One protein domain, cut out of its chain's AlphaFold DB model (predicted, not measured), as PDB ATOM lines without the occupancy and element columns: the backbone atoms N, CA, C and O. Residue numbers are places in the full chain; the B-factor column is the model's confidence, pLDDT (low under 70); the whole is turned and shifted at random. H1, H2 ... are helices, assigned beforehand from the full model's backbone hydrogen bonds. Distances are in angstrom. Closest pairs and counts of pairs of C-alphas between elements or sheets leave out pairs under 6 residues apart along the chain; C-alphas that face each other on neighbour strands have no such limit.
ATOM      1  N   PRO A  79      -4.965 -72.288  15.182       82.44
ATOM      2  CA  PRO A  79      -5.409 -70.921  14.891       82.44
ATOM      3  C   PRO A  79      -6.561 -70.423  15.783       82.44
ATOM      4  O   PRO A  79      -6.721 -69.215  15.953       82.44
ATOM      5  N   HIS A  80      -7.345 -71.331  16.378       83.12
ATOM      6  CA  HIS A  80      -8.348 -71.001  17.391       83.12
ATOM      7  C   HIS A  80      -7.701 -70.607  18.728       83.12
ATOM      8  O   HIS A  80      -7.956 -69.517  19.231       83.12
ATOM      9  N   GLN A  81      -6.805 -71.440  19.267       79.31
ATOM     10  CA  GLN A  81      -6.098 -71.196  20.537       79.31
ATOM     11  C   GLN A  81      -5.199 -69.946  20.484       79.31
ATOM     12  O   GLN A  81      -5.025 -69.244  21.483       79.31
ATOM     13  N   VAL A  82      -4.651 -69.612  19.309       80.00
ATOM     14  CA  VAL A  82      -3.940 -68.341  19.082       80.00
ATOM     15  C   VAL A  82      -4.898 -67.142  19.154       80.00
ATOM     16  O   VAL A  82      -4.599 -66.170  19.849       80.00
ATOM     17  N   LYS A  83      -6.068 -67.204  18.497       83.06
ATOM     18  CA  LYS A  83      -7.090 -66.139  18.567       83.06
ATOM     19  C   LYS A  83      -7.635 -65.953  19.985       83.06
ATOM     20  O   LYS A  83      -7.727 -64.822  20.452       83.06
ATOM     21  N   GLU A  84      -7.952 -67.047  20.670       84.56
ATOM     22  CA  GLU A  84      -8.524 -67.037  22.019       84.56
ATOM     23  C   GLU A  84      -7.569 -66.400  23.038       84.56
ATOM     24  O   GLU A  84      -7.961 -65.491  23.772       84.56
ATOM     25  N   ARG A  85      -6.287 -66.793  23.043       81.50
ATOM     26  CA  ARG A  85      -5.288 -66.155  23.917       81.50
ATOM     27  C   ARG A  85      -5.051 -64.697  23.551       81.50
ATOM     28  O   ARG A  85      -4.920 -63.883  24.456       81.50
ATOM     29  N   ARG A  86      -5.066 -64.326  22.262       82.69
ATOM     30  CA  ARG A  86      -4.978 -62.911  21.860       82.69
ATOM     31  C   ARG A  86      -6.152 -62.094  22.411       82.69
ATOM     32  O   ARG A  86      -5.925 -60.988  22.885       82.69
ATOM     33  N   ALA A  87      -7.370 -62.639  22.411       83.69
ATOM     34  CA  ALA A  87      -8.528 -61.995  23.032       83.69
ATOM     35  C   ALA A  87      -8.371 -61.870  24.561       83.69
ATOM     36  O   ALA A  87      -8.574 -60.787  25.105       83.69
ATOM     37  N   LYS A  88      -7.925 -62.930  25.250       84.00
ATOM     38  CA  LYS A  88      -7.650 -62.905  26.702       84.00
ATOM     39  C   LYS A  88      -6.544 -61.904  27.081       84.00
ATOM     40  O   LYS A  88      -6.675 -61.199  28.077       84.00
ATOM     41  N   LEU A  89      -5.480 -61.801  26.282       83.38
ATOM     42  CA  LEU A  89      -4.392 -60.833  26.479       83.38
ATOM     43  C   LEU A  89      -4.843 -59.384  26.232       83.38
ATOM     44  O   LEU A  89      -4.453 -58.500  26.989       83.38
ATOM     45  N   LEU A  90      -5.695 -59.140  25.230       83.88
ATOM     46  CA  LEU A  90      -6.312 -57.824  25.019       83.88
ATOM     47  C   LEU A  90      -7.235 -57.447  26.187       83.88
ATOM     48  O   LEU A  90      -7.086 -56.361  26.732       83.88
ATOM     49  N   GLY A  91      -8.082 -58.368  26.661       82.31
ATOM     50  CA  GLY A  91      -8.914 -58.140  27.848       82.31
ATOM     51  C   GLY A  91      -8.097 -57.796  29.101       82.31
ATOM     52  O   GLY A  91      -8.439 -56.856  29.813       82.31
ATOM     53  N   ARG A  92      -6.966 -58.482  29.333       80.25
ATOM     54  CA  ARG A  92      -6.016 -58.133  30.409       80.25
ATOM     55  C   ARG A  92      -5.384 -56.752  30.225       80.25
ATOM     56  O   ARG A  92      -5.242 -56.034  31.207       80.25
ATOM     57  N   ARG A  93      -4.990 -56.379  29.001       83.50
ATOM     58  CA  ARG A  93      -4.461 -55.035  28.703       83.50
ATOM     59  C   ARG A  93      -5.499 -53.972  29.052       83.50
ATOM     60  O   ARG A  93      -5.176 -53.020  29.749       83.50
ATOM     61  N   ASP A  94      -6.732 -54.162  28.601       82.81
ATOM     62  CA  ASP A  94      -7.810 -53.190  28.780       82.81
ATOM     63  C   ASP A  94      -8.182 -53.058  30.267       82.81
ATOM     64  O   ASP A  94      -8.337 -51.948  30.771       82.81
ATOM     65  N   GLN A  95      -8.182 -54.177  31.001       80.94
ATOM     66  CA  GLN A  95      -8.290 -54.219  32.461       80.94
ATOM     67  C   GLN A  95      -7.141 -53.468  33.161       80.94
ATOM     68  O   GLN A  95      -7.401 -52.677  34.064       80.94
ATOM     69  N   LEU A  96      -5.882 -53.655  32.745       82.19
ATOM     70  CA  LEU A  96      -4.727 -52.937  33.308       82.19
ATOM     71  C   LEU A  96      -4.779 -51.427  33.027       82.19
ATOM     72  O   LEU A  96      -4.513 -50.633  33.927       82.19
ATOM     73  N   CYS A  97      -5.178 -51.016  31.819       81.31
ATOM     74  CA  CYS A  97      -5.417 -49.606  31.494       81.31
ATOM     75  C   CYS A  97      -6.509 -48.994  32.385       81.31
ATOM     76  O   CYS A  97      -6.390 -47.844  32.803       81.31
ATOM     77  N   TRP A  98      -7.543 -49.770  32.715       85.56
ATOM     78  CA  TRP A  98      -8.621 -49.355  33.609       85.56
ATOM     79  C   TRP A  98      -8.143 -49.217  35.064       85.56
ATOM     80  O   TRP A  98      -8.370 -48.182  35.684       85.56
ATOM     81  N   TYR A  99      -7.404 -50.205  35.591       77.88
ATOM     82  CA  TYR A  99      -6.746 -50.113  36.907       77.88
ATOM     83  C   TYR A  99      -5.827 -48.884  36.998       77.88
ATOM     84  O   TYR A  99      -5.844 -48.190  38.011       77.88
ATOM     85  N   TYR A 100      -5.066 -48.579  35.941       76.88
ATOM     86  CA  TYR A 100      -4.219 -47.385  35.878       76.88
ATOM     87  C   TYR A 100      -5.035 -46.085  35.936       76.88
ATOM     88  O   TYR A 100      -4.695 -45.188  36.704       76.88
ATOM     89  N   GLN A 101      -6.137 -45.982  35.185       78.56
ATOM     90  CA  GLN A 101      -7.021 -44.810  35.240       78.56
ATOM     91  C   GLN A 101      -7.685 -44.646  36.615       78.56
ATOM     92  O   GLN A 101      -7.708 -43.533  37.137       78.56
ATOM     93  N   TYR A 102      -8.142 -45.739  37.233       80.50
ATOM     94  CA  TYR A 102      -8.699 -45.735  38.589       80.50
ATOM     95  C   TYR A 102      -7.662 -45.282  39.629       80.50
ATOM     96  O   TYR A 102      -7.927 -44.375  40.414       80.50
ATOM     97  N   LEU A 103      -6.448 -45.848  39.603       76.75
ATOM     98  CA  LEU A 103      -5.354 -45.435  40.490       76.75
ATOM     99  C   LEU A 103      -4.964 -43.969  40.262       76.75
ATOM    100  O   LEU A 103      -4.778 -43.238  41.232       76.75
ATOM    101  N   ARG A 104      -4.920 -43.499  39.006       76.06
ATOM    102  CA  ARG A 104      -4.692 -42.081  38.692       76.06
ATOM    103  C   ARG A 104      -5.787 -41.201  39.299       76.06
ATOM    104  O   ARG A 104      -5.444 -40.211  39.936       76.06
ATOM    105  N   GLN A 105      -7.065 -41.560  39.160       76.38
ATOM    106  CA  GLN A 105      -8.183 -40.822  39.765       76.38
ATOM    107  C   GLN A 105      -8.095 -40.792  41.298       76.38
ATOM    108  O   GLN A 105      -8.239 -39.724  41.882       76.38
ATOM    109  N   VAL A 106      -7.784 -41.919  41.948       75.75
ATOM    110  CA  VAL A 106      -7.585 -41.988  43.409       75.75
ATOM    111  C   VAL A 106      -6.414 -41.106  43.862       75.75
ATOM    112  O   VAL A 106      -6.560 -40.355  44.819       75.75
ATOM    113  N   VAL A 107      -5.284 -41.116  43.148       71.81
ATOM    114  CA  VAL A 107      -4.112 -40.268  43.458       71.81
ATOM    115  C   VAL A 107      -4.377 -38.776  43.204       71.81
ATOM    116  O   VAL A 107      -3.792 -37.928  43.876       71.81
ATOM    117  N   HIS A 108      -5.264 -38.428  42.268       72.69
ATOM    118  CA  HIS A 108      -5.663 -37.037  42.007       72.69
ATOM    119  C   HIS A 108      -6.860 -36.579  42.862       72.69
ATOM    120  O   HIS A 108      -7.206 -35.400  42.833       72.69
ATOM    121  N   ASN A 109      -7.467 -37.468  43.655       78.75
ATOM    122  CA  ASN A 109      -8.516 -37.114  44.603       78.75
ATOM    123  C   ASN A 109      -7.891 -36.450  45.843       78.75
ATOM    124  O   ASN A 109      -7.303 -37.103  46.707       78.75
ATOM    125  N   GLU A 110      -8.012 -35.125  45.916       74.06
ATOM    126  CA  GLU A 110      -7.441 -34.311  46.991       74.06
ATOM    127  C   GLU A 110      -8.023 -34.656  48.372       74.06
ATOM    128  O   GLU A 110      -7.273 -34.712  49.343       74.06
ATOM    129  N   GLN A 111      -9.313 -35.002  48.453       75.69
ATOM    130  CA  GLN A 111      -9.958 -35.422  49.701       75.69
ATOM    131  C   GLN A 111      -9.358 -36.734  50.232       75.69
ATOM    132  O   GLN A 111      -8.969 -36.797  51.395       75.69
ATOM    133  N   LEU A 112      -9.188 -37.751  49.375       74.56
ATOM    134  CA  LEU A 112      -8.545 -39.015  49.770       74.56
ATOM    135  C   LEU A 112      -7.074 -38.823  50.167       74.56
ATOM    136  O   LEU A 112      -6.578 -39.530  51.043       74.56
ATOM    137  N   ARG A 113      -6.370 -37.853  49.568       74.88
ATOM    138  CA  ARG A 113      -5.008 -37.487  49.988       74.88
ATOM    139  C   ARG A 113      -4.978 -36.810  51.360       74.88
ATOM    140  O   ARG A 113      -4.084 -37.117  52.142       74.88
ATOM    141  N   ILE A 114      -5.937 -35.934  51.662       76.69
ATOM    142  CA  ILE A 114      -6.076 -35.293  52.981       76.69
ATOM    143  C   ILE A 114      -6.423 -36.337  54.053       76.69
ATOM    144  O   ILE A 114      -5.807 -36.345  55.115       76.69
ATOM    145  N   GLU A 115      -7.350 -37.253  53.766       81.31
ATOM    146  CA  GLU A 115      -7.734 -38.339  54.679       81.31
ATOM    147  C   GLU A 115      -6.574 -39.309  54.946       81.31
ATOM    148  O   GLU A 115      -6.293 -39.626  56.103       81.31
ATOM    149  N   LEU A 116      -5.840 -39.717  53.902       81.94
ATOM    150  CA  LEU A 116      -4.638 -40.543  54.050       81.94
ATOM    151  C   LEU A 116      -3.550 -39.826  54.865       81.94
ATOM    152  O   LEU A 116      -2.915 -40.451  55.710       81.94
ATOM    153  N   GLN A 117      -3.357 -38.522  54.651       77.88
ATOM    154  CA  GLN A 117      -2.398 -37.729  55.420       77.88
ATOM    155  C   GLN A 117      -2.810 -37.595  56.896       77.88
ATOM    156  O   GLN A 117      -1.946 -37.707  57.762       77.88
ATOM    157  N   SER A 118      -4.104 -37.416  57.203       82.31
ATOM    158  CA  SER A 118      -4.607 -37.421  58.589       82.31
ATOM    159  C   SER A 118      -4.311 -38.756  59.269       82.31
ATOM    160  O   SER A 118      -3.663 -38.783  60.313       82.31
ATOM    161  N   LEU A 119      -4.669 -39.867  58.614       85.00
ATOM    162  CA  LEU A 119      -4.428 -41.216  59.122       85.00
ATOM    163  C   LEU A 119      -2.933 -41.496  59.352       85.00
ATOM    164  O   LEU A 119      -2.576 -42.133  60.340       85.00
ATOM    165  N   MET A 120      -2.047 -41.006  58.478       82.94
ATOM    166  CA  MET A 120      -0.601 -41.128  58.693       82.94
ATOM    167  C   MET A 120      -0.133 -40.351  59.931       82.94
ATOM    168  O   MET A 120       0.628 -40.897  60.725       82.94
ATOM    169  N   CYS A 121      -0.606 -39.117  60.129       79.19
ATOM    170  CA  CYS A 121      -0.280 -38.315  61.313       79.19
ATOM    171  C   CYS A 121      -0.842 -38.924  62.612       79.19
ATOM    172  O   CYS A 121      -0.191 -38.864  63.652       79.19
ATOM    173  N   GLU A 122      -2.032 -39.526  62.561       85.38
ATOM    174  CA  GLU A 122      -2.641 -40.242  63.689       85.38
ATOM    175  C   GLU A 122      -1.805 -41.476  64.077       85.38
ATOM    176  O   GLU A 122      -1.484 -41.662  65.250       85.38
ATOM    177  N   LEU A 123      -1.355 -42.265  63.095       82.38
ATOM    178  CA  LEU A 123      -0.507 -43.441  63.327       82.38
ATOM    179  C   LEU A 123       0.925 -43.089  63.777       82.38
ATOM    180  O   LEU A 123       1.516 -43.852  64.544       82.38
ATOM    181  N   GLU A 124       1.479 -41.941  63.365       81.69
ATOM    182  CA  GLU A 124       2.723 -41.405  63.943       81.69
ATOM    183  C   GLU A 124       2.519 -40.964  65.402       81.69
ATOM    184  O   GLU A 124       3.339 -41.290  66.261       81.69
ATOM    185  N   ALA A 125       1.412 -40.283  65.716       79.19
ATOM    186  CA  ALA A 125       1.101 -39.864  67.084       79.19
ATOM    187  C   ALA A 125       0.861 -41.053  68.039       79.19
ATOM    188  O   ALA A 125       1.178 -40.960  69.227       79.19
ATOM    189  N   GLU A 126       0.350 -42.178  67.528       87.81
ATOM    190  CA  GLU A 126       0.261 -43.456  68.250       87.81
ATOM    191  C   GLU A 126       1.580 -44.265  68.246       87.81
ATOM    192  O   GLU A 126       1.697 -45.261  68.962       87.81
ATOM    193  N   GLY A 127       2.604 -43.819  67.506       79.06
ATOM    194  CA  GLY A 127       3.961 -44.374  67.529       79.06
ATOM    195  C   GLY A 127       4.191 -45.616  66.662       79.06
ATOM    196  O   GLY A 127       5.146 -46.352  66.910       79.06
ATOM    197  N   PHE A 128       3.345 -45.877  65.658       74.56
ATOM    198  CA  PHE A 128       3.497 -47.037  64.763       74.56
ATOM    199  C   PHE A 128       4.662 -46.900  63.770       74.56
ATOM    200  O   PHE A 128       5.250 -47.905  63.371       74.56
ATOM    201  N   PHE A 129       4.981 -45.672  63.364       71.75
ATOM    202  CA  PHE A 129       6.122 -45.289  62.526       71.75
ATOM    203  C   PHE A 129       6.413 -43.791  62.739       71.75
ATOM    204  O   PHE A 129       5.712 -43.143  63.515       71.75
ATOM    205  N   SER A 130       7.418 -43.230  62.058       69.31
ATOM    206  CA  SER A 130       7.583 -41.774  61.956       69.31
ATOM    207  C   SER A 130       7.524 -41.323  60.500       69.31
ATOM    208  O   SER A 130       8.040 -41.997  59.613       69.31
ATOM    209  N   ILE A 131       6.887 -40.178  60.259       66.56
ATOM    210  CA  ILE A 131       6.830 -39.488  58.966       66.56
ATOM    211  C   ILE A 131       8.172 -38.797  58.671       66.56
ATOM    212  O   ILE A 131       8.510 -38.585  57.511       66.56
ATOM    213  N   ALA A 132       8.960 -38.496  59.710       64.94
ATOM    214  CA  ALA A 132      10.321 -37.972  59.606       64.94
ATOM    215  C   ALA A 132      11.399 -39.070  59.445       64.94
ATOM    216  O   ALA A 132      12.583 -38.790  59.630       64.94
ATOM    217  N   ASP A 133      11.006 -40.314  59.138       67.56
ATOM    218  CA  ASP A 133      11.937 -41.354  58.700       67.56
ATOM    219  C   ASP A 133      11.990 -41.421  57.166       67.56
ATOM    220  O   ASP A 133      11.195 -42.104  56.515       67.56
TER     221      ASP A 133
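This is residues 79 to 133 of the 159 residues of an uncharacterized protein of Hordeum vulgare subsp. vulgare (UniProt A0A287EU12). Two helices, a long H1 and then a shorter H2, meet near their ends at a wide corner and make an open L, with a short tail after H2 folding back beside the far end of H2. The printed part has 55 residues with two named helices, H1 then H2, and no named strand; the class is all helix. It is extended, with a radius of gyration of the C-alphas of 19.9 A, and spans 61 by 22 by 14 A.

Start at H1, residues 79 to 108, and pass the tight link at Asn 109 into H2, residues 110 to 125. The two are close but not clearly touching; their closest C-alphas, those of Val 106 and Leu 112, are 7.1 A apart. Their lines stand about perpendicular, only just, at 71 degrees. In H1 and H2 every O i to N i+4 pair is within hydrogen-bond range.

Find C-alpha 79 at (-5.409, -70.921, 14.891); from there H1 runs 43.4 A to C-alpha 108. H2 begins at C-alpha 110 at (-7.441, -34.311, 46.991) and runs 22.5 A to C-alpha 125 at (1.101, -39.864, 67.084).

The C-alphas of Pro 79 and Ala 125, the two farthest apart, are 61.1 A apart. Residues 79 to 119 stand free. The printed part has no cut. Look at residues 130 to 133 for pLDDT under 70.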